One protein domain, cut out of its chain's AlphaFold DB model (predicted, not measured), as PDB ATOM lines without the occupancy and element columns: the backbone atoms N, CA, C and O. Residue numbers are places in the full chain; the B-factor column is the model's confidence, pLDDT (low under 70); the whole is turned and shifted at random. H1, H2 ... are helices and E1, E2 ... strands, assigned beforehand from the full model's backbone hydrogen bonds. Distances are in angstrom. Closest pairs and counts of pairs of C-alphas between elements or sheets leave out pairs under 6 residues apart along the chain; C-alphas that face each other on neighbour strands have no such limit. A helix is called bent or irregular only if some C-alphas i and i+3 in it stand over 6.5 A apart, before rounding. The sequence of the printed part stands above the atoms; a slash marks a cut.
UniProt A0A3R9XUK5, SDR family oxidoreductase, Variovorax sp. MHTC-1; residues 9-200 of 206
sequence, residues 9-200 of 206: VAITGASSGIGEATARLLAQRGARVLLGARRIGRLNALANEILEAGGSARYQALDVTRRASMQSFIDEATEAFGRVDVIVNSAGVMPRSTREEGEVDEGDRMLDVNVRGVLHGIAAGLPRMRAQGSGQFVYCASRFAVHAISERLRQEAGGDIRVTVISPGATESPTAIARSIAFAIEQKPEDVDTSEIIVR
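Overview. This is residues 9 to 200 of the 206 residues of the protein "SDR family oxidoreductase" of Variovorax sp. MHTC-1 (UniProt A0A3R9XUK5). One twisted sheet of seven parallel strands runs through the middle, with H3, H4 and H5 over one face and H1, H2 and H6 over the other, three layers in all. The long helix H4 reaches past the sheet with residues 103 to 113, and these and the link before them make an arm along the longest axis. The printed part has 192 residues, six named helices and seven named strands, which alternate along the chain from E1 to E7; the class is mixed, helices and strands. The sheet's order is E3 E2 E1 E4 E5 E6 E7. The whole is compact, with a radius of gyration of the C-alphas of 15.7 A and spans of 47 by 39 by 34 A.

Along the chain. E1, residues 9 to 12, begins at C-alpha 9 (49.579, 15.232, -2.882). H1 is residues 17 to 28, E2 32 to 37, H2 40 to 52, E3 56 to 61, H3 67 to 81, 21.4 A long, and E4 86 to 89. H4, residues 103 to 132, begins at C-alpha 103 (30.718, 10.682, 25.130) and is 41.9 A long; it has a kink of 32 degrees near residue 125 and is only just irregular, with C-alphas 124 and 127 6.8 A apart. E5 is residues 135 to 140, H5 144 to 157, E6 161 to 167, 19.9 A long, and H6 174 to 186. E7, residues 196 to 198, ends at C-alpha 198 (28.905, 9.002, -2.885).

Arrangement. E3 and E7 are the edge strands. Within hydrogen-bond range are, for instance, N 58 and O 33 between E3 and E2, 2.9 A, N 88 and O 10 between E1 and E4, 2.8 A, and N 197 and O 165 between E6 and E7, 2.8 A. The strand-helix-strand unit E1, H1, E2, two parallel neighbour strands with a helix between, has a right-handed crossover; that of E6, H6, E7 is left-handed. H1 touches H6 at a steep tilt of 49 degrees, with C-alphas 18 and 174 closest, 4.4 A. H2 touches H1 with residues 46 to 50 alone, C-alphas 50 and 24 being closest, 6.6 A. H4 touches H3, C-alphas 124 and 71 being closest, 4.9 A, and H5, C-alphas 115 and 146 being closest, 6.4 A. Each O i to N i+4 pair is within hydrogen-bond range in H1, H2, H3, H5 and H6, and 21 of 26 in H4.

Size, cuts and confidence. The C-alphas farthest apart, of Glu 101 and Glu 190, are 50.8 A apart. The printed part has no cut. The link from E4 to H4, 13 residues, is long. The pLDDT is under 70 at residues 96 to 103, 141 to 145, 170 to 171 and 189.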
ATOM      1  N   VAL A   9      50.761  15.561  -3.683       98.62
ATOM      2  CA  VAL A   9      49.579  15.232  -2.882       98.62
ATOM      3  C   VAL A   9      49.953  15.123  -1.407       98.62
ATOM      4  O   VAL A   9      50.653  14.198  -0.999       98.62
ATOM      5  N   ALA A  10      49.447  16.042  -0.588       98.56
ATOM      6  CA  ALA A  10      49.592  16.002   0.862       98.56
ATOM      7  C   ALA A  10      48.420  15.222   1.481       98.56
ATOM      8  O   ALA A  10      47.262  15.618   1.349       98.56
ATOM      9  N   ILE A  11      48.705  14.105   2.150       98.50
ATOM     10  CA  ILE A  11      47.692  13.170   2.660       98.50
ATOM     11  C   ILE A  11      47.753  13.127   4.182       98.50
ATOM     12  O   ILE A  11      48.732  12.674   4.774       98.50
ATOM     13  N   THR A  12      46.668  13.547   4.827       97.75
ATOM     14  CA  THR A  12      46.508  13.425   6.281       97.75
ATOM     15  C   THR A  12      45.910  12.066   6.648       97.75
ATOM     16  O   THR A  12      45.134  11.487   5.891       97.75
ATOM     17  N   GLY A  13      46.257  11.531   7.821       95.50
ATOM     18  CA  GLY A  13      45.770  10.214   8.248       95.50
ATOM     19  C   GLY A  13      46.381   9.053   7.459       95.50
ATOM     20  O   GLY A  13      45.829   7.958   7.463       95.50
ATOM     21  N   ALA A  14      47.536   9.264   6.821       97.31
ATOM     22  CA  ALA A  14      48.160   8.305   5.906       97.31
ATOM     23  C   ALA A  14      48.656   7.001   6.568       97.31
ATOM     24  O   ALA A  14      49.030   6.065   5.879       97.31
ATOM     25  N   SER A  15      48.656   6.905   7.902       95.69
ATOM     26  CA  SER A  15      49.197   5.746   8.635       95.69
ATOM     27  C   SER A  15      48.280   4.515   8.714       95.69
ATOM     28  O   SER A  15      48.614   3.571   9.437       95.69
ATOM     29  N   SER A  16      47.072   4.577   8.144       93.38
ATOM     30  CA  SER A  16      46.118   3.458   8.124       93.38
ATOM     31  C   SER A  16      44.918   3.732   7.218       93.38
ATOM     32  O   SER A  16      44.544   4.888   7.014       93.38
ATOM     33  N   GLY A  17      44.222   2.673   6.805       92.25
ATOM     34  CA  GLY A  17      42.881   2.766   6.227       92.25
ATOM     35  C   GLY A  17      42.868   3.532   4.906       92.25
ATOM     36  O   GLY A  17      43.676   3.257   4.022       92.25
ATOM     37  N   ILE A  18      41.940   4.481   4.761       93.25
ATOM     38  CA  ILE A  18      41.724   5.200   3.495       93.25
ATOM     39  C   ILE A  18      42.945   6.037   3.108       93.25
ATOM     40  O   ILE A  18      43.357   5.996   1.951       93.25
ATOM     41  N   GLY A  19      43.558   6.746   4.059       95.12
ATOM     42  CA  GLY A  19      44.743   7.563   3.791       95.12
ATOM     43  C   GLY A  19      45.924   6.726   3.294       95.12
ATOM     44  O   GLY A  19      46.573   7.102   2.323       95.12
ATOM     45  N   GLU A  20      46.156   5.562   3.907       97.44
ATOM     46  CA  GLU A  20      47.196   4.621   3.471       97.44
ATOM     47  C   GLU A  20      46.911   4.080   2.062       97.44
ATOM     48  O   GLU A  20      47.762   4.166   1.179       97.44
ATOM     49  N   ALA A  21      45.698   3.569   1.823       97.19
ATOM     50  CA  ALA A  21      45.309   3.037   0.517       97.19
ATOM     51  C   ALA A  21      45.393   4.105  -0.590       97.19
ATOM     52  O   ALA A  21      45.813   3.819  -1.711       97.19
ATOM     53  N   THR A  22      45.041   5.350  -0.256       97.81
ATOM     54  CA  THR A  22      45.147   6.504  -1.154       97.81
ATOM     55  C   THR A  22      46.603   6.814  -1.479       97.81
ATOM     56  O   THR A  22      46.936   6.971  -2.649       97.81
ATOM     57  N   ALA A  23      47.487   6.847  -0.478       98.44
ATOM     58  CA  ALA A  23      48.913   7.083  -0.688       98.44
ATOM     59  C   ALA A  23      49.534   6.063  -1.651       98.44
ATOM     60  O   ALA A  23      50.193   6.458  -2.612       98.44
ATOM     61  N   ARG A  24      49.254   4.771  -1.439       98.38
ATOM     62  CA  ARG A  24      49.718   3.683  -2.314       98.38
ATOM     63  C   ARG A  24      49.251   3.882  -3.750       98.38
ATOM     64  O   ARG A  24      50.064   3.900  -4.668       98.38
ATOM     65  N   LEU A  25      47.943   4.061  -3.934       98.06
ATOM     66  CA  LEU A  25      47.346   4.165  -5.261       98.06
ATOM     67  C   LEU A  25      47.844   5.398  -6.023       98.06
ATOM     68  O   LEU A  25      48.122   5.307  -7.215       98.06
ATOM     69  N   LEU A  26      47.945   6.552  -5.361       98.31
ATOM     70  CA  LEU A  26      48.386   7.781  -6.021       98.31
ATOM     71  C   LEU A  26      49.873   7.727  -6.373       98.31
ATOM     72  O   LEU A  26      50.236   8.121  -7.479       98.31
ATOM     73  N   ALA A  27      50.717   7.183  -5.492       98.31
ATOM     74  CA  ALA A  27      52.135   7.007  -5.790       98.31
ATOM     75  C   ALA A  27      52.369   6.017  -6.945       98.31
ATOM     76  O   ALA A  27      53.169   6.301  -7.834       98.31
ATOM     77  N   GLN A  28      51.611   4.914  -7.003       97.62
ATOM     78  CA  GLN A  28      51.619   3.978  -8.142       97.62
ATOM     79  C   GLN A  28      51.218   4.644  -9.466       97.62
ATOM     80  O   GLN A  28      51.636   4.205 -10.532       97.62
ATOM     81  N   ARG A  29      50.413   5.709  -9.409       97.25
ATOM     82  CA  ARG A  29      50.015   6.524 -10.568       97.25
ATOM     83  C   ARG A  29      50.948   7.721 -10.811       97.25
ATOM     84  O   ARG A  29      50.571   8.653 -11.517       97.25
ATOM     85  N   GLY A  30      52.142   7.717 -10.215       97.50
ATOM     86  CA  GLY A  30      53.187   8.713 -10.451       97.50
ATOM     87  C   GLY A  30      53.049  10.012  -9.651       97.50
ATOM     88  O   GLY A  30      53.751  10.978  -9.951       97.50
ATOM     89  N   ALA A  31      52.162  10.085  -8.654       98.38
ATOM     90  CA  ALA A  31      52.122  11.237  -7.753       98.38
ATOM     91  C   ALA A  31      53.328  11.257  -6.804       98.38
ATOM     92  O   ALA A  31      53.835  10.217  -6.378       98.38
ATOM     93  N   ARG A  32      53.722  12.463  -6.392       98.62
ATOM     94  CA  ARG A  32      54.644  12.700  -5.278       98.62
ATOM     95  C   ARG A  32      53.814  12.891  -4.017       98.62
ATOM     96  O   ARG A  32      53.059  13.859  -3.925       98.62
ATOM     97  N   VAL A  33      53.903  11.968  -3.063       98.69
ATOM     98  CA  VAL A  33      53.040  11.990  -1.873       98.69
ATOM     99  C   VAL A  33      53.789  12.474  -0.632       98.69
ATOM    100  O   VAL A  33      54.880  11.997  -0.323       98.69
ATOM    101  N   LEU A  34      53.185  13.399   0.117       98.69
ATOM    102  CA  LEU A  34      53.600  13.720   1.482       98.69
ATOM    103  C   LEU A  34      52.627  13.069   2.469       98.69
ATOM    104  O   LEU A  34      51.426  13.342   2.452       98.69
ATOM    105  N   LEU A  35      53.150  12.211   3.339       98.75
ATOM    106  CA  LEU A  35      52.378  11.376   4.252       98.75
ATOM    107  C   LEU A  35      52.376  11.978   5.662       98.75
ATOM    108  O   LEU A  35      53.414  12.058   6.318       98.75
ATOM    109  N   GLY A  36      51.202  12.373   6.152       98.50
ATOM    110  CA  GLY A  36      51.033  12.995   7.463       98.50
ATOM    111  C   GLY A  36      50.206  12.143   8.416       98.50
ATOM    112  O   GLY A  36      49.034  11.858   8.162       98.50
ATOM    113  N   ALA A  37      50.780  11.768   9.559       97.81
ATOM    114  CA  ALA A  37      50.053  11.184  10.690       97.81
ATOM    115  C   ALA A  37      50.866  11.254  11.993       97.81
ATOM    116  O   ALA A  37      52.047  11.585  12.005       97.81
ATOM    117  N   ARG A  38      50.245  10.856  13.110       96.50
ATOM    118  CA  ARG A  38      50.907  10.787  14.426       96.50
ATOM    119  C   ARG A  38      51.837   9.575  14.575       96.50
ATOM    120  O   ARG A  38      52.802   9.620  15.326       96.50
ATOM    121  N   ARG A  39      51.535   8.463  13.893       96.81
ATOM    122  CA  ARG A  39      52.260   7.187  14.030       96.81
ATOM    123  C   ARG A  39      53.430   7.114  13.046       96.81
ATOM    124  O   ARG A  39      53.312   6.466  12.010       96.81
ATOM    125  N   ILE A  40      54.552   7.744  13.390       97.19
ATOM    126  CA  ILE A  40      55.733   7.852  12.513       97.19
ATOM    127  C   ILE A  40      56.245   6.505  12.006       97.19
ATOM    128  O   ILE A  40      56.501   6.378  10.816       97.19
ATOM    129  N   GLY A  41      56.310   5.474  12.856       98.06
ATOM    130  CA  GLY A  41      56.783   4.152  12.427       98.06
ATOM    131  C   GLY A  41      55.991   3.570  11.247       98.06
ATOM    132  O   GLY A  41      56.577   2.979  10.347       98.06
ATOM    133  N   ARG A  42      54.671   3.806  11.196       98.12
ATOM    134  CA  ARG A  42      53.829   3.367  10.067       98.12
ATOM    135  C   ARG A  42      54.024   4.218   8.821       98.12
ATOM    136  O   ARG A  42      53.968   3.686   7.722       98.12
ATOM    137  N   LEU A  43      54.252   5.519   8.992       98.38
ATOM    138  CA  LEU A  43      54.555   6.401   7.867       98.38
ATOM    139  C   LEU A  43      55.891   6.042   7.224       98.38
ATOM    140  O   LEU A  43      55.970   5.990   6.006       98.38
ATOM    141  N   ASN A  44      56.907   5.754   8.040       98.50
ATOM    142  CA  ASN A  44      58.215   5.328   7.565       98.50
ATOM    143  C   ASN A  44      58.120   4.021   6.766       98.50
ATOM    144  O   ASN A  44      58.634   3.947   5.657       98.50
ATOM    145  N   ALA A  45      57.399   3.025   7.291       98.50
ATOM    146  CA  ALA A  45      57.166   1.770   6.576       98.50
ATOM    147  C   ALA A  45      56.445   1.993   5.235       98.50
ATOM    148  O   ALA A  45      56.894   1.495   4.209       98.50
ATOM    149  N   LEU A  46      55.372   2.793   5.230       98.69
ATOM    150  CA  LEU A  46      54.623   3.118   4.015       98.69
ATOM    151  C   LEU A  46      55.469   3.890   2.991       98.69
ATOM    152  O   LEU A  46      55.398   3.603   1.801       98.69
ATOM    153  N   ALA A  47      56.265   4.865   3.437       98.56
ATOM    154  CA  ALA A  47      57.142   5.633   2.560       98.56
ATOM    155  C   ALA A  47      58.210   4.739   1.920       98.56
ATOM    156  O   ALA A  47      58.395   4.810   0.711       98.56
ATOM    157  N   ASN A  48      58.854   3.871   2.706       98.56
ATOM    158  CA  ASN A  48      59.841   2.922   2.194       98.56
ATOM    159  C   ASN A  48      59.223   1.976   1.165       98.56
ATOM    160  O   ASN A  48      59.780   1.825   0.087       98.56
ATOM    161  N   GLU A  49      58.042   1.425   1.443       98.56
ATOM    162  CA  GLU A  49      57.357   0.548   0.491       98.56
ATOM    163  C   GLU A  49      57.026   1.267  -0.829       98.56
ATOM    164  O   GLU A  49      57.194   0.708  -1.910       98.56
ATOM    165  N   ILE A  50      56.591   2.532  -0.761       98.69
ATOM    166  CA  ILE A  50      56.338   3.342  -1.960       98.69
ATOM    167  C   ILE A  50      57.635   3.590  -2.744       98.69
ATOM    168  O   ILE A  50      57.621   3.502  -3.971       98.69
ATOM    169  N   LEU A  51      58.738   3.899  -2.057       98.38
ATOM    170  CA  LEU A  51      60.041   4.137  -2.684       98.38
ATOM    171  C   LEU A  51      60.603   2.859  -3.328       98.38
ATOM    172  O   LEU A  51      61.094   2.912  -4.451       98.38
ATOM    173  N   GLU A  52      60.486   1.709  -2.661       98.38
ATOM    174  CA  GLU A  52      60.893   0.396  -3.185       98.38
ATOM    175  C   GLU A  52      60.088  -0.004  -4.430       98.38
ATOM    176  O   GLU A  52      60.631  -0.612  -5.351       98.38
ATOM    177  N   ALA A  53      58.818   0.402  -4.503       97.94
ATOM    178  CA  ALA A  53      57.977   0.239  -5.687       97.94
ATOM    179  C   ALA A  53      58.274   1.259  -6.812       97.94
ATOM    180  O   ALA A  53      57.562   1.279  -7.817       97.94
ATOM    181  N   GLY A  54      59.290   2.118  -6.658       97.88
ATOM    182  CA  GLY A  54      59.681   3.138  -7.638       97.88
ATOM    183  C   GLY A  54      58.848   4.426  -7.598       97.88
ATOM    184  O   GLY A  54      58.973   5.265  -8.488       97.88
ATOM    185  N   GLY A  55      57.991   4.593  -6.589       97.94
ATOM    186  CA  GLY A  55      57.204   5.805  -6.372       97.94
ATOM    187  C   GLY A  55      57.980   6.905  -5.640       97.94
ATOM    188  O   GLY A  55      59.152   6.764  -5.297       97.94
ATOM    189  N   SER A  56      57.307   8.024  -5.359       98.25
ATOM    190  CA  SER A  56      57.889   9.155  -4.625       98.25
ATOM    191  C   SER A  56      57.078   9.461  -3.373       98.25
ATOM    192  O   SER A  56      55.916   9.859  -3.461       98.25
ATOM    193  N   ALA A  57      57.695   9.291  -2.203       98.44
ATOM    194  CA  ALA A  57      57.070   9.559  -0.916       98.44
ATOM    195  C   ALA A  57      58.015  10.278   0.051       98.44
ATOM    196  O   ALA A  57      59.202   9.971   0.136       98.44
ATOM    197  N   ARG A  58      57.449  11.195   0.835       98.44
ATOM    198  CA  ARG A  58      58.030  11.718   2.078       98.44
ATOM    199  C   ARG A  58      57.009  11.614   3.196       98.44
ATOM    200  O   ARG A  58      55.819  11.454   2.933       98.44
ATOM    201  N   TYR A  59      57.444  11.729   4.444       98.50
ATOM    202  CA  TYR A  59      56.530  11.736   5.578       98.50
ATOM    203  C   TYR A  59      56.930  12.742   6.645       98.50
ATOM    204  O   TYR A  59      58.099  13.086   6.786       98.50
ATOM    205  N   GLN A  60      55.947  13.156   7.440       98.38
ATOM    206  CA  GLN A  60      56.161  14.023   8.590       98.38
ATOM    207  C   GLN A  60      55.166  13.705   9.709       98.38
ATOM    208  O   GLN A  60      54.027  13.286   9.472       98.38
ATOM    209  N   ALA A  61      55.597  13.926  10.954       98.25
ATOM    210  CA  ALA A  61      54.701  13.895  12.103       98.25
ATOM    211  C   ALA A  61      53.613  14.951  11.924       98.25
ATOM    212  O   ALA A  61      53.906  16.136  11.785       98.25
ATOM    213  N   LEU A  62      52.357  14.520  11.976       98.44
ATOM    214  CA  LEU A  62      51.228  15.420  11.821       98.44
ATOM    215  C   LEU A  62      50.156  15.157  12.868       98.44
ATOM    216  O   LEU A  62      49.601  14.059  12.967       98.44
ATOM    217  N   ASP A  63      49.823  16.219  13.592       97.81
ATOM    218  CA  ASP A  63      48.644  16.304  14.436       97.81
ATOM    219  C   ASP A  63      47.697  17.370  13.881       97.81
ATOM    220  O   ASP A  63      47.895  18.568  14.083       97.81
ATOM    221  N   VAL A  64      46.656  16.920  13.182       96.75
ATOM    222  CA  VAL A  64      45.688  17.803  12.516       96.75
ATOM    223  C   VAL A  64      44.941  18.716  13.493       96.75
ATOM    224  O   VAL A  64      44.460  19.772  13.093       96.75
ATOM    225  N   THR A  65      44.885  18.367  14.783       96.25
ATOM    226  CA  THR A  65      44.233  19.196  15.812       96.25
ATOM    227  C   THR A  65      45.031  20.462  16.141       96.25
ATOM    228  O   THR A  65      44.489  21.407  16.709       96.25
ATOM    229  N   ARG A  66      46.304  20.539  15.727       98.00
ATOM    230  CA  ARG A  66      47.181  21.693  15.951       98.00
ATOM    231  C   ARG A  66      47.426  22.447  14.649       98.00
ATOM    232  O   ARG A  66      48.119  21.956  13.759       98.00
ATOM    233  N   ARG A  67      46.965  23.700  14.578       97.19
ATOM    234  CA  ARG A  67      47.147  24.580  13.407       97.19
ATOM    235  C   ARG A  67      48.606  24.675  12.947       97.19
ATOM    236  O   ARG A  67      48.879  24.523  11.765       97.19
ATOM    237  N   ALA A  68      49.540  24.875  13.878       98.25
ATOM    238  CA  ALA A  68      50.967  24.961  13.562       98.25
ATOM    239  C   ALA A  68      51.526  23.651  12.975       98.25
ATOM    240  O   ALA A  68      52.394  23.689  12.110       98.25
ATOM    241  N   SER A  69      50.997  22.495  13.399       98.44
ATOM    242  CA  SER A  69      51.390  21.201  12.831       98.44
ATOM    243  C   SER A  69      50.925  21.064  11.385       98.44
ATOM    244  O   SER A  69      51.696  20.593  10.560       98.44
ATOM    245  N   MET A  70      49.693  21.485  11.075       98.25
ATOM    246  CA  MET A  70      49.188  21.493   9.697       98.25
ATOM    247  C   MET A  70      49.939  22.487   8.813       98.25
ATOM    248  O   MET A  70      50.238  22.163   7.670       98.25
ATOM    249  N   GLN A  71      50.279  23.666   9.338       98.44
ATOM    250  CA  GLN A  71      51.065  24.651   8.595       98.44
ATOM    251  C   GLN A  71      52.441  24.093   8.221       98.44
ATOM    252  O   GLN A  71      52.773  24.045   7.042       98.44
ATOM    253  N   SER A  72      53.179  23.571   9.207       98.50
ATOM    254  CA  SER A  72      54.489  22.954   8.977       98.50
ATOM    255  C   SER A  72      54.420  21.780   7.993       98.50
ATOM    256  O   SER A  72      55.333  21.613   7.195       98.50
ATOM    257  N   PHE A  73      53.322  21.016   7.998       98.62
ATOM    258  CA  PHE A  73      53.099  19.924   7.050       98.62
ATOM    259  C   PHE A  73      52.934  20.384   5.599       98.62
ATOM    260  O   PHE A  73      53.486  19.777   4.684       98.62
ATOM    261  N   ILE A  74      52.189  21.464   5.364       98.19
ATOM    262  CA  ILE A  74      52.041  22.028   4.014       98.19
ATOM    263  C   ILE A  74      53.322  22.748   3.565       98.19
ATOM    264  O   ILE A  74      53.667  22.715   2.380       98.19
ATOM    265  N   ASP A  75      54.048  23.363   4.498       97.94
ATOM    266  CA  ASP A  75      55.336  23.992   4.209       97.94
ATOM    267  C   ASP A  75      56.383  22.942   3.793       97.94
ATOM    268  O   ASP A  75      57.030  23.136   2.768       97.94
ATOM    269  N   GLU A  76      56.454  21.789   4.470       98.06
ATOM    270  CA  GLU A  76      57.322  20.661   4.080       98.06
ATOM    271  C   GLU A  76      57.019  20.166   2.659       98.06
ATOM    272  O   GLU A  76      57.935  19.911   1.883       98.06
ATOM    273  N   ALA A  77      55.745  20.055   2.267       96.56
ATOM    274  CA  ALA A  77      55.404  19.649   0.899       96.56
ATOM    275  C   ALA A  77      55.923  20.659  -0.135       96.56
ATOM    276  O   ALA A  77      56.398  20.279  -1.209       96.56
ATOM    277  N   THR A  78      55.855  21.946   0.207       95.06
ATOM    278  CA  THR A  78      56.356  23.030  -0.640       95.06
ATOM    279  C   THR A  78      57.880  23.004  -0.716       95.06
ATOM    280  O   THR A  78      58.431  23.129  -1.803       95.06
ATOM    281  N   GLU A  79      58.566  22.789   0.404       96.88
ATOM    282  CA  GLU A  79      60.026  22.687   0.463       96.88
ATOM    283  C   GLU A  79      60.540  21.458  -0.298       96.88
ATOM    284  O   GLU A  79      61.457  21.557  -1.113       96.88
ATOM    285  N   ALA A  80      59.907  20.303  -0.098       95.62
ATOM    286  CA  ALA A  80      60.336  19.047  -0.695       95.62
ATOM    287  C   ALA A  80      60.021  18.930  -2.192       95.62
ATOM    288  O   ALA A  80      60.764  18.276  -2.926       95.62
ATOM    289  N   PHE A  81      58.897  19.494  -2.646       96.31
ATOM    290  CA  PHE A  81      58.375  19.248  -3.995       96.31
ATOM    291  C   PHE A  81      58.086  20.514  -4.814       96.31
ATOM    292  O   PHE A  81      57.720  20.399  -5.991       96.31
ATOM    293  N   GLY A  82      58.249  21.697  -4.217       95.75
ATOM    294  CA  GLY A  82      58.077  23.015  -4.836       95.75
ATOM    295  C   GLY A  82      56.635  23.529  -4.900       95.75
ATOM    296  O   GLY A  82      56.425  24.676  -5.286       95.75
ATOM    297  N   ARG A  83      55.635  22.700  -4.573       96.69
ATOM    298  CA  ARG A  83      54.199  23.017  -4.697       96.69
ATOM    299  C   ARG A  83      53.335  22.036  -3.909       96.69
ATOM    300  O   ARG A  83      53.814  20.971  -3.536       96.69
ATOM    301  N   VAL A  84      52.047  22.345  -3.760       97.81
ATOM    302  CA  VAL A  84      51.020  21.397  -3.292       97.81
ATOM    303  C   VAL A  84      49.807  21.464  -4.212       97.81
ATOM    304  O   VAL A  84      49.127  22.486  -4.268       97.81
ATOM    305  N   ASP A  85      49.528  20.378  -4.930       97.38
ATOM    306  CA  ASP A  85      48.428  20.318  -5.903       97.38
ATOM    307  C   ASP A  85      47.128  19.851  -5.277       97.38
ATOM    308  O   ASP A  85      46.050  20.342  -5.611       97.38
ATOM    309  N   VAL A  86      47.233  18.881  -4.369       97.88
ATOM    310  CA  VAL A  86      46.079  18.259  -3.736       97.88
ATOM    311  C   VAL A  86      46.335  18.093  -2.247       97.88
ATOM    312  O   VAL A  86      47.377  17.578  -1.843       97.88
ATOM    313  N   ILE A  87      45.357  18.472  -1.426       98.19
ATOM    314  CA  ILE A  87      45.327  18.128  -0.002       98.19
ATOM    315  C   ILE A  87      44.191  17.135   0.224       98.19
ATOM    316  O   ILE A  87      43.017  17.466   0.054       98.19
ATOM    317  N   VAL A  88      44.547  15.916   0.633       97.44
ATOM    318  CA  VAL A  88      43.601  14.866   1.010       97.44
ATOM    319  C   VAL A  88      43.427  14.875   2.529       97.44
ATOM    320  O   VAL A  88      44.251  14.373   3.303       97.44
ATOM    321  N   ASN A  89      42.313  15.447   2.968       94.81
ATOM    322  CA  ASN A  89      41.879  15.458   4.357       94.81
ATOM    323  C   ASN A  89      41.186  14.128   4.692       94.81
ATOM    324  O   ASN A  89      39.959  14.033   4.682       94.81
ATOM    325  N   SER A  90      41.990  13.088   4.936       92.25
ATOM    326  CA  SER A  90      41.530  11.737   5.283       92.25
ATOM    327  C   SER A  90      41.729  11.383   6.763       92.25
ATOM    328  O   SER A  90      41.286  10.314   7.191       92.25
ATOM    329  N   ALA A  91      42.390  12.228   7.563       89.81
ATOM    330  CA  ALA A  91      42.467  12.015   9.004       89.81
ATOM    331  C   ALA A  91      41.063  12.039   9.624       89.81
ATOM    332  O   ALA A  91      40.326  13.012   9.481       89.81
ATOM    333  N   GLY A  92      40.715  10.976  10.348       87.69
ATOM    334  CA  GLY A  92      39.415  10.866  10.987       87.69
ATOM    335  C   GLY A  92      39.415   9.900  12.163       87.69
ATOM    336  O   GLY A  92      40.169   8.925  12.190       87.69
ATOM    337  N   VAL A  93      38.561  10.179  13.143       85.94
ATOM    338  CA  VAL A  93      38.210   9.250  14.221       85.94
ATOM    339  C   VAL A  93      36.694   9.122  14.348       85.94
ATOM    340  O   VAL A  93      35.938  10.064  14.074       85.94
ATOM    341  N   MET A  94      36.262   7.933  14.755       77.19
ATOM    342  CA  MET A  94      34.893   7.647  15.163       77.19
ATOM    343  C   MET A  94      34.890   7.266  16.645       77.19
ATOM    344  O   MET A  94      35.813   6.554  17.062       77.19
ATOM    345  N   PRO A  95      33.889   7.723  17.416       70.81
ATOM    346  CA  PRO A  95      33.633   7.208  18.754       70.81
ATOM    347  C   PRO A  95      33.463   5.690  18.705       70.81
ATOM    348  O   PRO A  95      32.959   5.152  17.713       70.81
ATOM    349  N   ARG A  96      33.933   4.999  19.742       65.62
ATOM    350  CA  ARG A  96      33.833   3.529  19.835       65.62
ATOM    351  C   ARG A  96      32.813   3.080  20.875       65.62
ATOM    352  O   ARG A  96      32.481   1.899  20.890       65.62
ATOM    353  N   SER A  97      32.338   3.986  21.727       59.16
ATOM    354  CA  SER A  97      31.335   3.682  22.739       59.16
ATOM    355  C   SER A  97      29.922   3.663  22.149       59.16
ATOM    356  O   SER A  97      29.523   4.511  21.346       59.16
ATOM    357  N   THR A  98      29.144   2.665  22.563       56.75
ATOM    358  CA  THR A  98      27.683   2.758  22.567       56.75
ATOM    359  C   THR A  98      27.306   3.711  23.686       56.75
ATOM    360  O   THR A  98      27.760   3.520  24.808       56.75
ATOM    361  N   ARG A  99      26.531   4.737  23.345       56.16
ATOM    362  CA  ARG A  99      26.163   5.879  24.184       56.16
ATOM    363  C   ARG A  99      26.006   5.575  25.688       56.16
ATOM    364  O   ARG A  99      24.973   5.033  26.061       56.16
ATOM    365  N   GLU A 100      27.035   5.899  26.483       56.62
ATOM    366  CA  GLU A 100      27.055   6.363  27.891       56.62
ATOM    367  C   GLU A 100      28.521   6.445  28.412       56.62
ATOM    368  O   GLU A 100      29.394   5.761  27.885       56.62
ATOM    369  N   GLU A 101      28.763   7.344  29.386       58.78
ATOM    370  CA  GLU A 101      30.033   7.805  30.017       58.78
ATOM    371  C   GLU A 101      31.295   7.952  29.122       58.78
ATOM    372  O   GLU A 101      31.885   6.996  28.628       58.78
ATOM    373  N   GLY A 102      31.771   9.200  28.965       59.84
ATOM    374  CA  GLY A 102      32.920   9.571  28.112       59.84
ATOM    375  C   GLY A 102      32.543  10.105  26.718       59.84
ATOM    376  O   GLY A 102      33.419  10.409  25.908       59.84
ATOM    377  N   GLU A 103      31.243  10.252  26.436       65.75
ATOM    378  CA  GLU A 103      30.718  10.682  25.130       65.75
ATOM    379  C   GLU A 103      31.164  12.083  24.703       65.75
ATOM    380  O   GLU A 103      31.414  12.310  23.519       65.75
ATOM    381  N   VAL A 104      31.249  13.022  25.651       74.69
ATOM    382  CA  VAL A 104      31.613  14.414  25.347       74.69
ATOM    383  C   VAL A 104      33.071  14.486  24.910       74.69
ATOM    384  O   VAL A 104      33.342  15.043  23.856       74.69
ATOM    385  N   ASP A 105      33.987  13.826  25.618       80.75
ATOM    386  CA  ASP A 105      35.412  13.831  25.269       80.75
ATOM    387  C   ASP A 105      35.686  13.115  23.933       80.75
ATOM    388  O   ASP A 105      36.490  13.580  23.117       80.75
ATOM    389  N   GLU A 106      35.012  11.986  23.666       79.69
ATOM    390  CA  GLU A 106      35.108  11.315  22.362       79.69
ATOM    391  C   GLU A 106      34.490  12.164  21.243       79.69
ATOM    392  O   GLU A 106      35.044  12.213  20.140       79.69
ATOM    393  N   GLY A 107      33.382  12.854  21.530       81.44
ATOM    394  CA  GLY A 107      32.714  13.799  20.641       81.44
ATOM    395  C   GLY A 107      33.577  15.017  20.310       81.44
ATOM    396  O   GLY A 107      33.763  15.338  19.135       81.44
ATOM    397  N   ASP A 108      34.185  15.638  21.312       86.25
ATOM    398  CA  ASP A 108      35.079  16.787  21.176       86.25
ATOM    399  C   ASP A 108      36.321  16.408  20.384       86.25
ATOM    400  O   ASP A 108      36.663  17.047  19.388       86.25
ATOM    401  N   ARG A 109      36.942  15.276  20.724       87.94
ATOM    402  CA  ARG A 109      38.074  14.740  19.966       87.94
ATOM    403  C   ARG A 109      37.712  14.471  18.505       87.94
ATOM    404  O   ARG A 109      38.536  14.629  17.601       87.94
ATOM    405  N   MET A 110      36.489  14.028  18.272       87.62
ATOM    406  CA  MET A 110      35.949  13.745  16.957       87.62
ATOM    407  C   MET A 110      35.676  15.027  16.147       87.62
ATOM    408  O   MET A 110      35.955  15.041  14.942       87.62
ATOM    409  N   LEU A 111      35.226  16.107  16.788       88.38
ATOM    410  CA  LEU A 111      35.136  17.447  16.199       88.38
ATOM    411  C   LEU A 111      36.528  18.026  15.911       88.38
ATOM    412  O   LEU A 111      36.772  18.530  14.812       88.38
ATOM    413  N   ASP A 112      37.469  17.892  16.839       91.81
ATOM    414  CA  ASP A 112      38.824  18.420  16.688       91.81
ATOM    415  C   ASP A 112      39.581  17.773  15.528       91.81
ATOM    416  O   ASP A 112      40.261  18.454  14.757       91.81
ATOM    417  N   VAL A 113      39.455  16.458  15.356       91.75
ATOM    418  CA  VAL A 113      40.123  15.765  14.249       91.75
ATOM    419  C   VAL A 113      39.377  15.989  12.936       91.75
ATOM    420  O   VAL A 113      39.987  16.425  11.961       91.75
ATOM    421  N   ASN A 114      38.075  15.699  12.890       89.94
ATOM    422  CA  ASN A 114      37.363  15.575  11.615       89.94
ATOM    423  C   ASN A 114      36.841  16.921  11.086       89.94
ATOM    424  O   ASN A 114      36.553  17.023   9.898       89.94
ATOM    425  N   VAL A 115      36.690  17.936  11.947       90.75
ATOM    426  CA  VAL A 115      36.175  19.266  11.570       90.75
ATOM    427  C   VAL A 115      37.267  20.318  11.711       90.75
ATOM    428  O   VAL A 115      37.642  20.959  10.730       90.75
ATOM    429  N   ARG A 116      37.840  20.478  12.908       92.69
ATOM    430  CA  ARG A 116      38.888  21.484  13.135       92.69
ATOM    431  C   ARG A 116      40.156  21.159  12.337       92.69
ATOM    432  O   ARG A 116      40.739  22.061  11.741       92.69
ATOM    433  N   GLY A 117      40.526  19.883  12.230       93.69
ATOM    434  CA  GLY A 117      41.626  19.436  11.372       93.69
ATOM    435  C   GLY A 117      41.447  19.800   9.896       93.69
ATOM    436  O   GLY A 117      42.396  20.254   9.257       93.69
ATOM    437  N   VAL A 118      40.220  19.702   9.378       92.38
ATOM    438  CA  VAL A 118      39.864  20.148   8.020       92.38
ATOM    439  C   VAL A 118      40.059  21.656   7.868       92.38
ATOM    440  O   VAL A 118      40.720  22.095   6.928       92.38
ATOM    441  N   LEU A 119      39.554  22.452   8.814       94.50
ATOM    442  CA  LEU A 119      39.731  23.906   8.797       94.50
ATOM    443  C   LEU A 119      41.212  24.303   8.841       94.50
ATOM    444  O   LEU A 119      41.622  25.230   8.145       94.50
ATOM    445  N   HIS A 120      42.034  23.585   9.608       97.31
ATOM    446  CA  HIS A 120      43.481  23.794   9.610       97.31
ATOM    447  C   HIS A 120      44.122  23.450   8.260       97.31
ATOM    448  O   HIS A 120      45.002  24.185   7.813       97.31
ATOM    449  N   GLY A 121      43.669  22.384   7.591       96.00
ATOM    450  CA  GLY A 121      44.108  22.037   6.237       96.00
ATOM    451  C   GLY A 121      43.782  23.118   5.211       96.00
ATOM    452  O   GLY A 121      44.655  23.504   4.437       96.00
ATOM    453  N   ILE A 122      42.566  23.670   5.257       95.88
ATOM    454  CA  ILE A 122      42.163  24.814   4.425       95.88
ATOM    455  C   ILE A 122      43.048  26.021   4.724       95.88
ATOM    456  O   ILE A 122      43.623  26.603   3.809       95.88
ATOM    457  N   ALA A 123      43.188  26.383   6.000       97.00
ATOM    458  CA  ALA A 123      43.941  27.564   6.411       97.00
ATOM    459  C   ALA A 123      45.422  27.498   6.001       97.00
ATOM    460  O   ALA A 123      45.994  28.530   5.656       97.00
ATOM    461  N   ALA A 124      46.028  26.307   6.024       97.56
ATOM    462  CA  ALA A 124      47.414  26.100   5.611       97.56
ATOM    463  C   ALA A 124      47.574  26.019   4.081       97.56
ATOM    464  O   ALA A 124      48.526  26.564   3.525       97.56
ATOM    465  N   GLY A 125      46.647  25.345   3.393       97.31
ATOM    466  CA  GLY A 125      46.741  25.064   1.960       97.31
ATOM    467  C   GLY A 125      46.240  26.179   1.048       97.31
ATOM    468  O   GLY A 125      46.854  26.455   0.019       97.31
ATOM    469  N   LEU A 126      45.135  26.836   1.408       96.50
ATOM    470  CA  LEU A 126      44.433  27.759   0.514       96.50
ATOM    471  C   LEU A 126      45.298  28.958   0.096       96.50
ATOM    472  O   LEU A 126      45.307  29.265  -1.096       96.50
ATOM    473  N   PRO A 127      46.068  29.618   0.989       95.62
ATOM    474  CA  PRO A 127      46.960  30.698   0.574       95.62
ATOM    475  C   PRO A 127      48.019  30.238  -0.438       95.62
ATOM    476  O   PRO A 127      48.311  30.961  -1.389       95.62
ATOM    477  N   ARG A 128      48.562  29.021  -0.266       95.25
ATOM    478  CA  ARG A 128      49.556  28.432  -1.179       95.25
ATOM    479  C   ARG A 128      48.938  28.143  -2.544       95.25
ATOM    480  O   ARG A 128      49.463  28.590  -3.556       95.25
ATOM    481  N   MET A 129      47.790  27.470  -2.567       96.50
ATOM    482  CA  MET A 129      47.093  27.128  -3.810       96.50
ATOM    483  C   MET A 129      46.592  28.370  -4.561       96.50
ATOM    484  O   MET A 129      46.676  28.414  -5.785       96.50
ATOM    485  N   ARG A 130      46.152  29.418  -3.848       95.00
ATOM    486  CA  ARG A 130      45.816  30.716  -4.460       95.00
ATOM    487  C   ARG A 130      47.029  31.376  -5.104       95.00
ATOM    488  O   ARG A 130      46.929  31.835  -6.233       95.00
ATOM    489  N   ALA A 131      48.178  31.386  -4.427       94.44
ATOM    490  CA  ALA A 131      49.415  31.907  -5.011       94.44
ATOM    491  C   ALA A 131      49.874  31.097  -6.240       94.44
ATOM    492  O   ALA A 131      50.454  31.660  -7.162       94.44
ATOM    493  N   GLN A 132      49.581  29.791  -6.275       94.38
ATOM    494  CA  GLN A 132      49.822  28.916  -7.428       94.38
ATOM    495  C   GLN A 132      48.803  29.095  -8.569       94.38
ATOM    496  O   GLN A 132      49.027  28.560  -9.654       94.38
ATOM    497  N   GLY A 133      47.664  29.755  -8.325       94.12
ATOM    498  CA  GLY A 133      46.537  29.820  -9.262       94.12
ATOM    499  C   GLY A 133      45.877  28.465  -9.542       94.12
ATOM    500  O   GLY A 133      45.211  28.308 -10.556       94.12
ATOM    501  N   SER A 134      46.116  27.450  -8.702       94.06
ATOM    502  CA  SER A 134      45.481  26.136  -8.830       94.06
ATOM    503  C   SER A 134      45.617  25.305  -7.558       94.06
ATOM    504  O   SER A 134      46.627  25.367  -6.847       94.06
ATOM    505  N   GLY A 135      44.609  24.475  -7.294       95.12
ATOM    506  CA  GLY A 135      44.667  23.468  -6.241       95.12
ATOM    507  C   GLY A 135      43.375  22.676  -6.088       95.12
ATOM    508  O   GLY A 135      42.340  23.019  -6.658       95.12
ATOM    509  N   GLN A 136      43.431  21.595  -5.315       96.19
ATOM    510  CA  GLN A 136      42.254  20.804  -4.971       96.19
ATOM    511  C   GLN A 136      42.282  20.349  -3.515       96.19
ATOM    512  O   GLN A 136      43.261  19.781  -3.033       96.19
ATOM    513  N   PHE A 137      41.155  20.516  -2.833       96.38
ATOM    514  CA  PHE A 137      40.897  19.870  -1.556       96.38
ATOM    515  C   PHE A 137      40.018  18.644  -1.774       96.38
ATOM    516  O   PHE A 137      38.961  18.738  -2.395       96.38
ATOM    517  N   VAL A 138      40.442  17.499  -1.242       94.88
ATOM    518  CA  VAL A 138      39.625  16.285  -1.199       94.88
ATOM    519  C   VAL A 138      39.364  15.931   0.255       94.88
ATOM    520  O   VAL A 138      40.294  15.719   1.034       94.88
ATOM    521  N   TYR A 139      38.094  15.855   0.627       89.81
ATOM    522  CA  TYR A 139      37.662  15.501   1.971       89.81
ATOM    523  C   TYR A 139      37.144  14.080   1.986       89.81
ATOM    524  O   TYR A 139      36.225  13.751   1.243       89.81
ATOM    525  N   CYS A 140      37.706  13.245   2.852       80.06
ATOM    526  CA  CYS A 140      37.226  11.888   3.044       80.06
ATOM    527  C   CYS A 140      36.772  11.710   4.492       80.06
ATOM    528  O   CYS A 140      37.518  11.217   5.338       80.06
ATOM    529  N   ALA A 141      35.544  12.138   4.782       62.75
ATOM    530  CA  ALA A 141      34.943  11.986   6.100       62.75
ATOM    531  C   ALA A 141      33.413  11.926   6.005       62.75
ATOM    532  O   ALA A 141      32.781  12.689   5.281       62.75
ATOM    533  N   SER A 142      32.809  11.038   6.790       54.19
ATOM    534  CA  SER A 142      31.383  10.699   6.749       54.19
ATOM    535  C   SER A 142      30.478  11.643   7.559       54.19
ATOM    536  O   SER A 142      29.605  11.179   8.292       54.19
ATOM    537  N   ARG A 143      30.661  12.974   7.480       64.56
ATOM    538  CA  ARG A 143      29.847  13.920   8.278       64.56
ATOM    539  C   ARG A 143      29.323  15.137   7.524       64.56
ATOM    540  O   ARG A 143      30.073  15.837   6.852       64.56
ATOM    541  N   PHE A 144      28.061  15.470   7.810       59.97
ATOM    542  CA  PHE A 144      27.357  16.674   7.352       59.97
ATOM    543  C   PHE A 144      28.104  17.989   7.642       59.97
ATOM    544  O   PHE A 144      28.060  18.912   6.837       59.97
ATOM    545  N   ALA A 145      28.846  18.087   8.752       63.06
ATOM    546  CA  ALA A 145      29.633  19.287   9.059       63.06
ATOM    547  C   ALA A 145      30.731  19.558   8.011       63.06
ATOM    548  O   ALA A 145      30.978  20.704   7.642       63.06
ATOM    549  N   VAL A 146      31.365  18.501   7.495       73.75
ATOM    550  CA  VAL A 146      32.412  18.618   6.472       73.75
ATOM    551  C   VAL A 146      31.802  18.981   5.122       73.75
ATOM    552  O   VAL A 146      32.402  19.760   4.387       73.75
ATOM    553  N   HIS A 147      30.593  18.498   4.823       78.69
ATOM    554  CA  HIS A 147      29.835  18.922   3.641       78.69
ATOM    555  C   HIS A 147      29.603  20.432   3.634       78.69
ATOM    556  O   HIS A 147      29.982  21.092   2.674       78.69
ATOM    557  N   ALA A 148      29.062  20.990   4.723       77.19
ATOM    558  CA  ALA A 148      28.785  22.424   4.817       77.19
ATOM    559  C   ALA A 148      30.058  23.281   4.680       77.19
ATOM    560  O   ALA A 148      30.060  24.286   3.973       77.19
ATOM    561  N   ILE A 149      31.161  22.866   5.315       84.19
ATOM    562  CA  ILE A 149      32.459  23.549   5.188       84.19
ATOM    563  C   ILE A 149      32.982  23.475   3.749       84.19
ATOM    564  O   ILE A 149      33.497  24.464   3.232       84.19
ATOM    565  N   SER A 150      32.848  22.318   3.103       84.06
ATOM    566  CA  SER A 150      33.332  22.100   1.737       84.06
ATOM    567  C   SER A 150      32.532  22.902   0.715       84.06
ATOM    568  O   SER A 150      33.120  23.497  -0.183       84.06
ATOM    569  N   GLU A 151      31.210  22.969   0.881       84.44
ATOM    570  CA  GLU A 151      30.328  23.792   0.051       84.44
ATOM    571  C   GLU A 151      30.661  25.276   0.197       84.44
ATOM    572  O   GLU A 151      30.843  25.978  -0.795       84.44
ATOM    573  N   ARG A 152      30.853  25.746   1.433       85.81
ATOM    574  CA  ARG A 152      31.286  27.122   1.677       85.81
ATOM    575  C   ARG A 152      32.635  27.421   1.024       85.81
ATOM    576  O   ARG A 152      32.777  28.445   0.362       85.81
ATOM    577  N   LEU A 153      33.616  26.528   1.174       88.56
ATOM    578  CA  LEU A 153      34.926  26.702   0.547       88.56
ATOM    579  C   LEU A 153      34.804  26.794  -0.977       88.56
ATOM    580  O   LEU A 153      35.453  27.641  -1.576       88.56
ATOM    581  N   ARG A 154      33.958  25.968  -1.596       87.88
ATOM    582  CA  ARG A 154      33.705  26.004  -3.042       87.88
ATOM    583  C   ARG A 154      33.160  27.361  -3.494       87.88
ATOM    584  O   ARG A 154      33.643  27.908  -4.478       87.88
ATOM    585  N   GLN A 155      32.211  27.928  -2.751       85.62
ATOM    586  CA  GLN A 155      31.642  29.248  -3.049       85.62
ATOM    587  C   GLN A 155      32.668  30.386  -2.884       85.62
ATOM    588  O   GLN A 155      32.633  31.361  -3.630       85.62
ATOM    589  N   GLU A 156      33.594  30.268  -1.927       87.38
ATOM    590  CA  GLU A 156      34.570  31.319  -1.591       87.38
ATOM    591  C   GLU A 156      35.904  31.222  -2.358       87.38
ATOM    592  O   GLU A 156      36.641  32.210  -2.458       87.38
ATOM    593  N   ALA A 157      36.284  30.039  -2.849       81.38
ATOM    594  CA  ALA A 157      37.623  29.802  -3.387       81.38
ATOM    595  C   ALA A 157      37.794  30.201  -4.866       81.38
ATOM    596  O   ALA A 157      38.935  30.380  -5.293       81.38
ATOM    597  N   GLY A 158      36.698  30.429  -5.598       76.75
ATOM    598  CA  GLY A 158      36.715  30.759  -7.029       76.75
ATOM    599  C   GLY A 158      36.979  29.541  -7.926       76.75
ATOM    600  O   GLY A 158      37.114  28.424  -7.439       76.75
ATOM    601  N   GLY A 159      37.052  29.751  -9.246       80.25
ATOM    602  CA  GLY A 159      37.168  28.661 -10.235       80.25
ATOM    603  C   GLY A 159      38.517  27.927 -10.260       80.25
ATOM    604  O   GLY A 159      38.599  26.816 -10.774       80.25
ATOM    605  N   ASP A 160      39.561  28.513  -9.673       86.81
ATOM    606  CA  ASP A 160      40.922  27.960  -9.704       86.81
ATOM    607  C   ASP A 160      41.154  26.868  -8.645       86.81
ATOM    608  O   ASP A 160      42.112  26.092  -8.717       86.81
ATOM    609  N   ILE A 161      40.283  26.803  -7.632       92.25
ATOM    610  CA  ILE A 161      40.412  25.892  -6.497       92.25
ATOM    611  C   ILE A 161      39.231  24.934  -6.473       92.25
ATOM    612  O   ILE A 161      38.092  25.317  -6.218       92.25
ATOM    613  N   ARG A 162      39.523  23.648  -6.649       93.62
ATOM    614  CA  ARG A 162      38.507  22.599  -6.621       93.62
ATOM    615  C   ARG A 162      38.292  22.054  -5.222       93.62
ATOM    616  O   ARG A 162      39.224  21.948  -4.419       93.62
ATOM    617  N   VAL A 163      37.067  21.626  -4.952       93.81
ATOM    618  CA  VAL A 163      36.701  21.003  -3.682       93.81
ATOM    619  C   VAL A 163      35.852  19.770  -3.947       93.81
ATOM    620  O   VAL A 163      34.742  19.883  -4.462       93.81
ATOM    621  N   THR A 164      36.347  18.605  -3.539       93.31
ATOM    622  CA  THR A 164      35.633  17.332  -3.659       93.31
ATOM    623  C   THR A 164      35.369  16.732  -2.289       93.31
ATOM    624  O   THR A 164      36.282  16.589  -1.473       93.31
ATOM    625  N   VAL A 165      34.134  16.301  -2.058       92.38
ATOM    626  CA  VAL A 165      33.770  15.499  -0.887       92.38
ATOM    627  C   VAL A 165      33.582  14.039  -1.281       92.38
ATOM    628  O   VAL A 165      32.912  13.734  -2.261       92.38
ATOM    629  N   ILE A 166      34.167  13.130  -0.508       91.00
ATOM    630  CA  ILE A 166      33.981  11.689  -0.634       91.00
ATOM    631  C   ILE A 166      33.155  11.210   0.561       91.00
ATOM    632  O   ILE A 166      33.581  11.340   1.712       91.00
ATOM    633  N   SER A 167      31.987  10.641   0.267       88.38
ATOM    634  CA  SER A 167      30.966  10.235   1.234       88.38
ATOM    635  C   SER A 167      30.842   8.699   1.281       88.38
ATOM    636  O   SER A 167      29.907   8.154   0.679       88.38
ATOM    637  N   PRO A 168      31.763   7.979   1.957       83.88
ATOM    638  CA  PRO A 168      31.680   6.527   2.118       83.88
ATOM    639  C   PRO A 168      30.545   6.131   3.072       83.88
ATOM    640  O   PRO A 168      30.236   6.864   4.015       83.88
ATOM    641  N   GLY A 169      29.935   4.969   2.851       77.25
ATOM    642  CA  GLY A 169      29.144   4.260   3.853       77.25
ATOM    643  C   GLY A 169      30.007   3.591   4.936       77.25
ATOM    644  O   GLY A 169      31.186   3.904   5.120       77.25
ATOM    645  N   ALA A 170      29.395   2.676   5.693       66.31
ATOM    646  CA  ALA A 170      30.004   2.058   6.872       66.31
ATOM    647  C   ALA A 170      30.851   0.796   6.596       66.31
ATOM    648  O   ALA A 170      31.567   0.355   7.494       66.31
ATOM    649  N   THR A 171      30.775   0.193   5.407       61.69
ATOM    650  CA  THR A 171      31.341  -1.146   5.115       61.69
ATOM    651  C   THR A 171      32.273  -1.169   3.901       61.69
ATOM    652  O   THR A 171      32.619  -2.224   3.369       61.69
ATOM    653  N   GLU A 172      32.717  -0.002   3.450       73.81
ATOM    654  CA  GLU A 172      33.499   0.152   2.237       73.81
ATOM    655  C   GLU A 172      34.974  -0.168   2.455       73.81
ATOM    656  O   GLU A 172      35.629   0.305   3.387       73.81
ATOM    657  N   SER A 173      35.538  -0.919   1.508       86.69
ATOM    658  CA  SER A 173      36.977  -1.149   1.451       86.69
ATOM    659  C   SER A 173      37.727   0.181   1.277       86.69
ATOM    660  O   SER A 173      37.411   0.933   0.346       86.69
ATOM    661  N   PRO A 174      38.782   0.452   2.073       89.25
ATOM    662  CA  PRO A 174      39.659   1.606   1.881       89.25
ATOM    663  C   PRO A 174      40.161   1.778   0.444       89.25
ATOM    664  O   PRO A 174      40.276   2.899  -0.044       89.25
ATOM    665  N   THR A 175      40.394   0.671  -0.263       90.88
ATOM    666  CA  THR A 175      40.827   0.671  -1.663       90.88
ATOM    667  C   THR A 175      39.751   1.211  -2.603       90.88
ATOM    668  O   THR A 175      40.072   1.907  -3.562       90.88
ATOM    669  N   ALA A 176      38.470   0.924  -2.347       90.75
ATOM    670  CA  ALA A 176      37.379   1.474  -3.151       90.75
ATOM    671  C   ALA A 176      37.313   2.999  -3.008       90.75
ATOM    672  O   ALA A 176      37.231   3.704  -4.011       90.75
ATOM    673  N   ILE A 177      37.457   3.499  -1.780       91.94
ATOM    674  CA  ILE A 177      37.468   4.937  -1.503       91.94
ATOM    675  C   ILE A 177      38.704   5.615  -2.100       91.94
ATOM    676  O   ILE A 177      38.586   6.674  -2.714       91.94
ATOM    677  N   ALA A 178      39.875   4.978  -2.013       94.06
ATOM    678  CA  ALA A 178      41.090   5.453  -2.668       94.06
ATOM    679  C   ALA A 178      40.904   5.614  -4.187       94.06
ATOM    680  O   ALA A 178      41.333   6.618  -4.754       94.06
ATOM    681  N   ARG A 179      40.214   4.674  -4.855       94.69
ATOM    682  CA  ARG A 179      39.893   4.799  -6.289       94.69
ATOM    683  C   ARG A 179      38.971   5.982  -6.582       94.69
ATOM    684  O   ARG A 179      39.188   6.661  -7.579       94.69
ATOM    685  N   SER A 180      37.988   6.257  -5.725       94.38
ATOM    686  CA  SER A 180      37.126   7.440  -5.854       94.38
ATOM    687  C   SER A 180      37.909   8.746  -5.681       94.38
ATOM    688  O   SER A 180      37.718   9.678  -6.457       94.38
ATOM    689  N   ILE A 181      38.838   8.800  -4.722       95.12
ATOM    690  CA  ILE A 181      39.747   9.945  -4.549       95.12
ATOM    691  C   ILE A 181      40.614  10.130  -5.800       95.12
ATOM    692  O   ILE A 181      40.721  11.240  -6.318       95.12
ATOM    693  N   ALA A 182      41.202   9.049  -6.317       96.06
ATOM    694  CA  ALA A 182      42.001   9.092  -7.537       96.06
ATOM    695  C   ALA A 182      41.181   9.608  -8.732       96.06
ATOM    696  O   ALA A 182      41.634  10.514  -9.427       96.06
ATOM    697  N   PHE A 183      39.954   9.110  -8.909       94.56
ATOM    698  CA  PHE A 183      39.037   9.585  -9.945       94.56
ATOM    699  C   PHE A 183      38.799  11.099  -9.848       94.56
ATOM    700  O   PHE A 183      38.935  11.795 -10.850       94.56
ATOM    701  N   ALA A 184      38.521  11.627  -8.650       93.69
ATOM    702  CA  ALA A 184      38.307  13.061  -8.442       93.69
ATOM    703  C   ALA A 184      39.536  13.923  -8.783       93.69
ATOM    704  O   ALA A 184      39.403  15.040  -9.284       93.69
ATOM    705  N   ILE A 185      40.742  13.424  -8.498       94.19
ATOM    706  CA  ILE A 185      42.000  14.133  -8.782       94.19
ATOM    707  C   ILE A 185      42.311  14.144 -10.284       94.19
ATOM    708  O   ILE A 185      42.893  15.113 -10.789       94.19
ATOM    709  N   GLU A 186      41.937  13.062 -10.967       92.75
ATOM    710  CA  GLU A 186      42.171  12.811 -12.389       92.75
ATOM    711  C   GLU A 186      41.282  13.661 -13.306       92.75
ATOM    712  O   GLU A 186      41.721  14.010 -14.403       92.75
ATOM    713  N   GLN A 187      40.085  14.056 -12.849       90.12
ATOM    714  CA  GLN A 187      39.189  14.908 -13.639       90.12
ATOM    715  C   GLN A 187      39.834  16.260 -13.961       90.12
ATOM    716  O   GLN A 187      40.603  16.799 -13.153       90.12
ATOM    717  N   LYS A 188      39.484  16.833 -15.114       75.31
ATOM    718  CA  LYS A 188      39.994  18.130 -15.566       75.31
ATOM    719  C   LYS A 188      39.037  19.272 -15.209       75.31
ATOM    720  O   LYS A 188      37.847  19.126 -15.482       75.31
ATOM    721  N   PRO A 189      39.526  20.394 -14.648       69.81
ATOM    722  CA  PRO A 189      38.687  21.552 -14.322       69.81
ATOM    723  C   PRO A 189      37.927  22.127 -15.524       69.81
ATOM    724  O   PRO A 189      36.798  22.573 -15.365       69.81
ATOM    725  N   GLU A 190      38.531  22.097 -16.716       74.88
ATOM    726  CA  GLU A 190      37.927  22.587 -17.959       74.88
ATOM    727  C   GLU A 190      36.775  21.713 -18.482       74.88
ATOM    728  O   GLU A 190      35.938  22.206 -19.234       74.88
ATOM    729  N   ASP A 191      36.720  20.444 -18.063       71.88
ATOM    730  CA  ASP A 191      35.730  19.473 -18.533       71.88
ATOM    731  C   ASP A 191      34.643  19.233 -17.469       71.88
ATOM    732  O   ASP A 191      33.450  19.358 -17.743       71.88
ATOM    733  N   VAL A 192      35.046  18.857 -16.246       79.94
ATOM    734  CA  VAL A 192      34.143  18.446 -15.158       79.94
ATOM    735  C   VAL A 192      34.739  18.792 -13.790       79.94
ATOM    736  O   VAL A 192      35.799  18.285 -13.407       79.94
ATOM    737  N   ASP A 193      33.998  19.559 -12.986       82.75
ATOM    738  CA  ASP A 193      34.297  19.736 -11.561       82.75
ATOM    739  C   ASP A 193      33.533  18.717 -10.699       82.75
ATOM    740  O   ASP A 193      32.313  18.780 -10.527       82.75
ATOM    741  N   THR A 194      34.261  17.743 -10.145       88.56
ATOM    742  CA  THR A 194      33.670  16.704  -9.292       88.56
ATOM    743  C   THR A 194      33.512  17.216  -7.867       88.56
ATOM    744  O   THR A 194      34.437  17.150  -7.055       88.56
ATOM    745  N   SER A 195      32.312  17.698  -7.554       87.69
ATOM    746  CA  SER A 195      31.993  18.283  -6.249       87.69
ATOM    747  C   SER A 195      31.764  17.247  -5.141       87.69
ATOM    748  O   SER A 195      32.187  17.453  -4.000       87.69
ATOM    749  N   GLU A 196      31.127  16.120  -5.458       90.38
ATOM    750  CA  GLU A 196      30.852  15.051  -4.498       90.38
ATOM    751  C   GLU A 196      30.902  13.671  -5.163       90.38
ATOM    752  O   GLU A 196      30.455  13.495  -6.295       90.38
ATOM    753  N   ILE A 197      31.424  12.680  -4.435       90.75
ATOM    754  CA  ILE A 197      31.315  11.263  -4.775       90.75
ATOM    755  C   ILE A 197      30.711  10.513  -3.595       90.75
ATOM    756  O   ILE A 197      31.286  10.451  -2.505       90.75
ATOM    757  N   ILE A 198      29.570   9.879  -3.841       89.19
ATOM    758  CA  ILE A 198      28.905   9.002  -2.885       89.19
ATOM    759  C   ILE A 198      29.305   7.562  -3.193       89.19
ATOM    760  O   ILE A 198      29.105   7.079  -4.305       89.19
ATOM    761  N   VAL A 199      29.852   6.867  -2.196       87.31
ATOM    762  CA  VAL A 199      30.180   5.440  -2.299       87.31
ATOM    763  C   VAL A 199      29.271   4.677  -1.342       87.31
ATOM    764  O   VAL A 199      29.079   5.106  -0.203       87.31
ATOM    765  N   ARG A 200      28.654   3.599  -1.831       85.12
ATOM    766  CA  ARG A 200      27.760   2.725  -1.064       85.12
ATOM    767  C   ARG A 200      28.161   1.268  -1.281       85.12
ATOM    768  O   ARG A 200      28.574   0.930  -2.396       85.12
TER     769      ARG A 200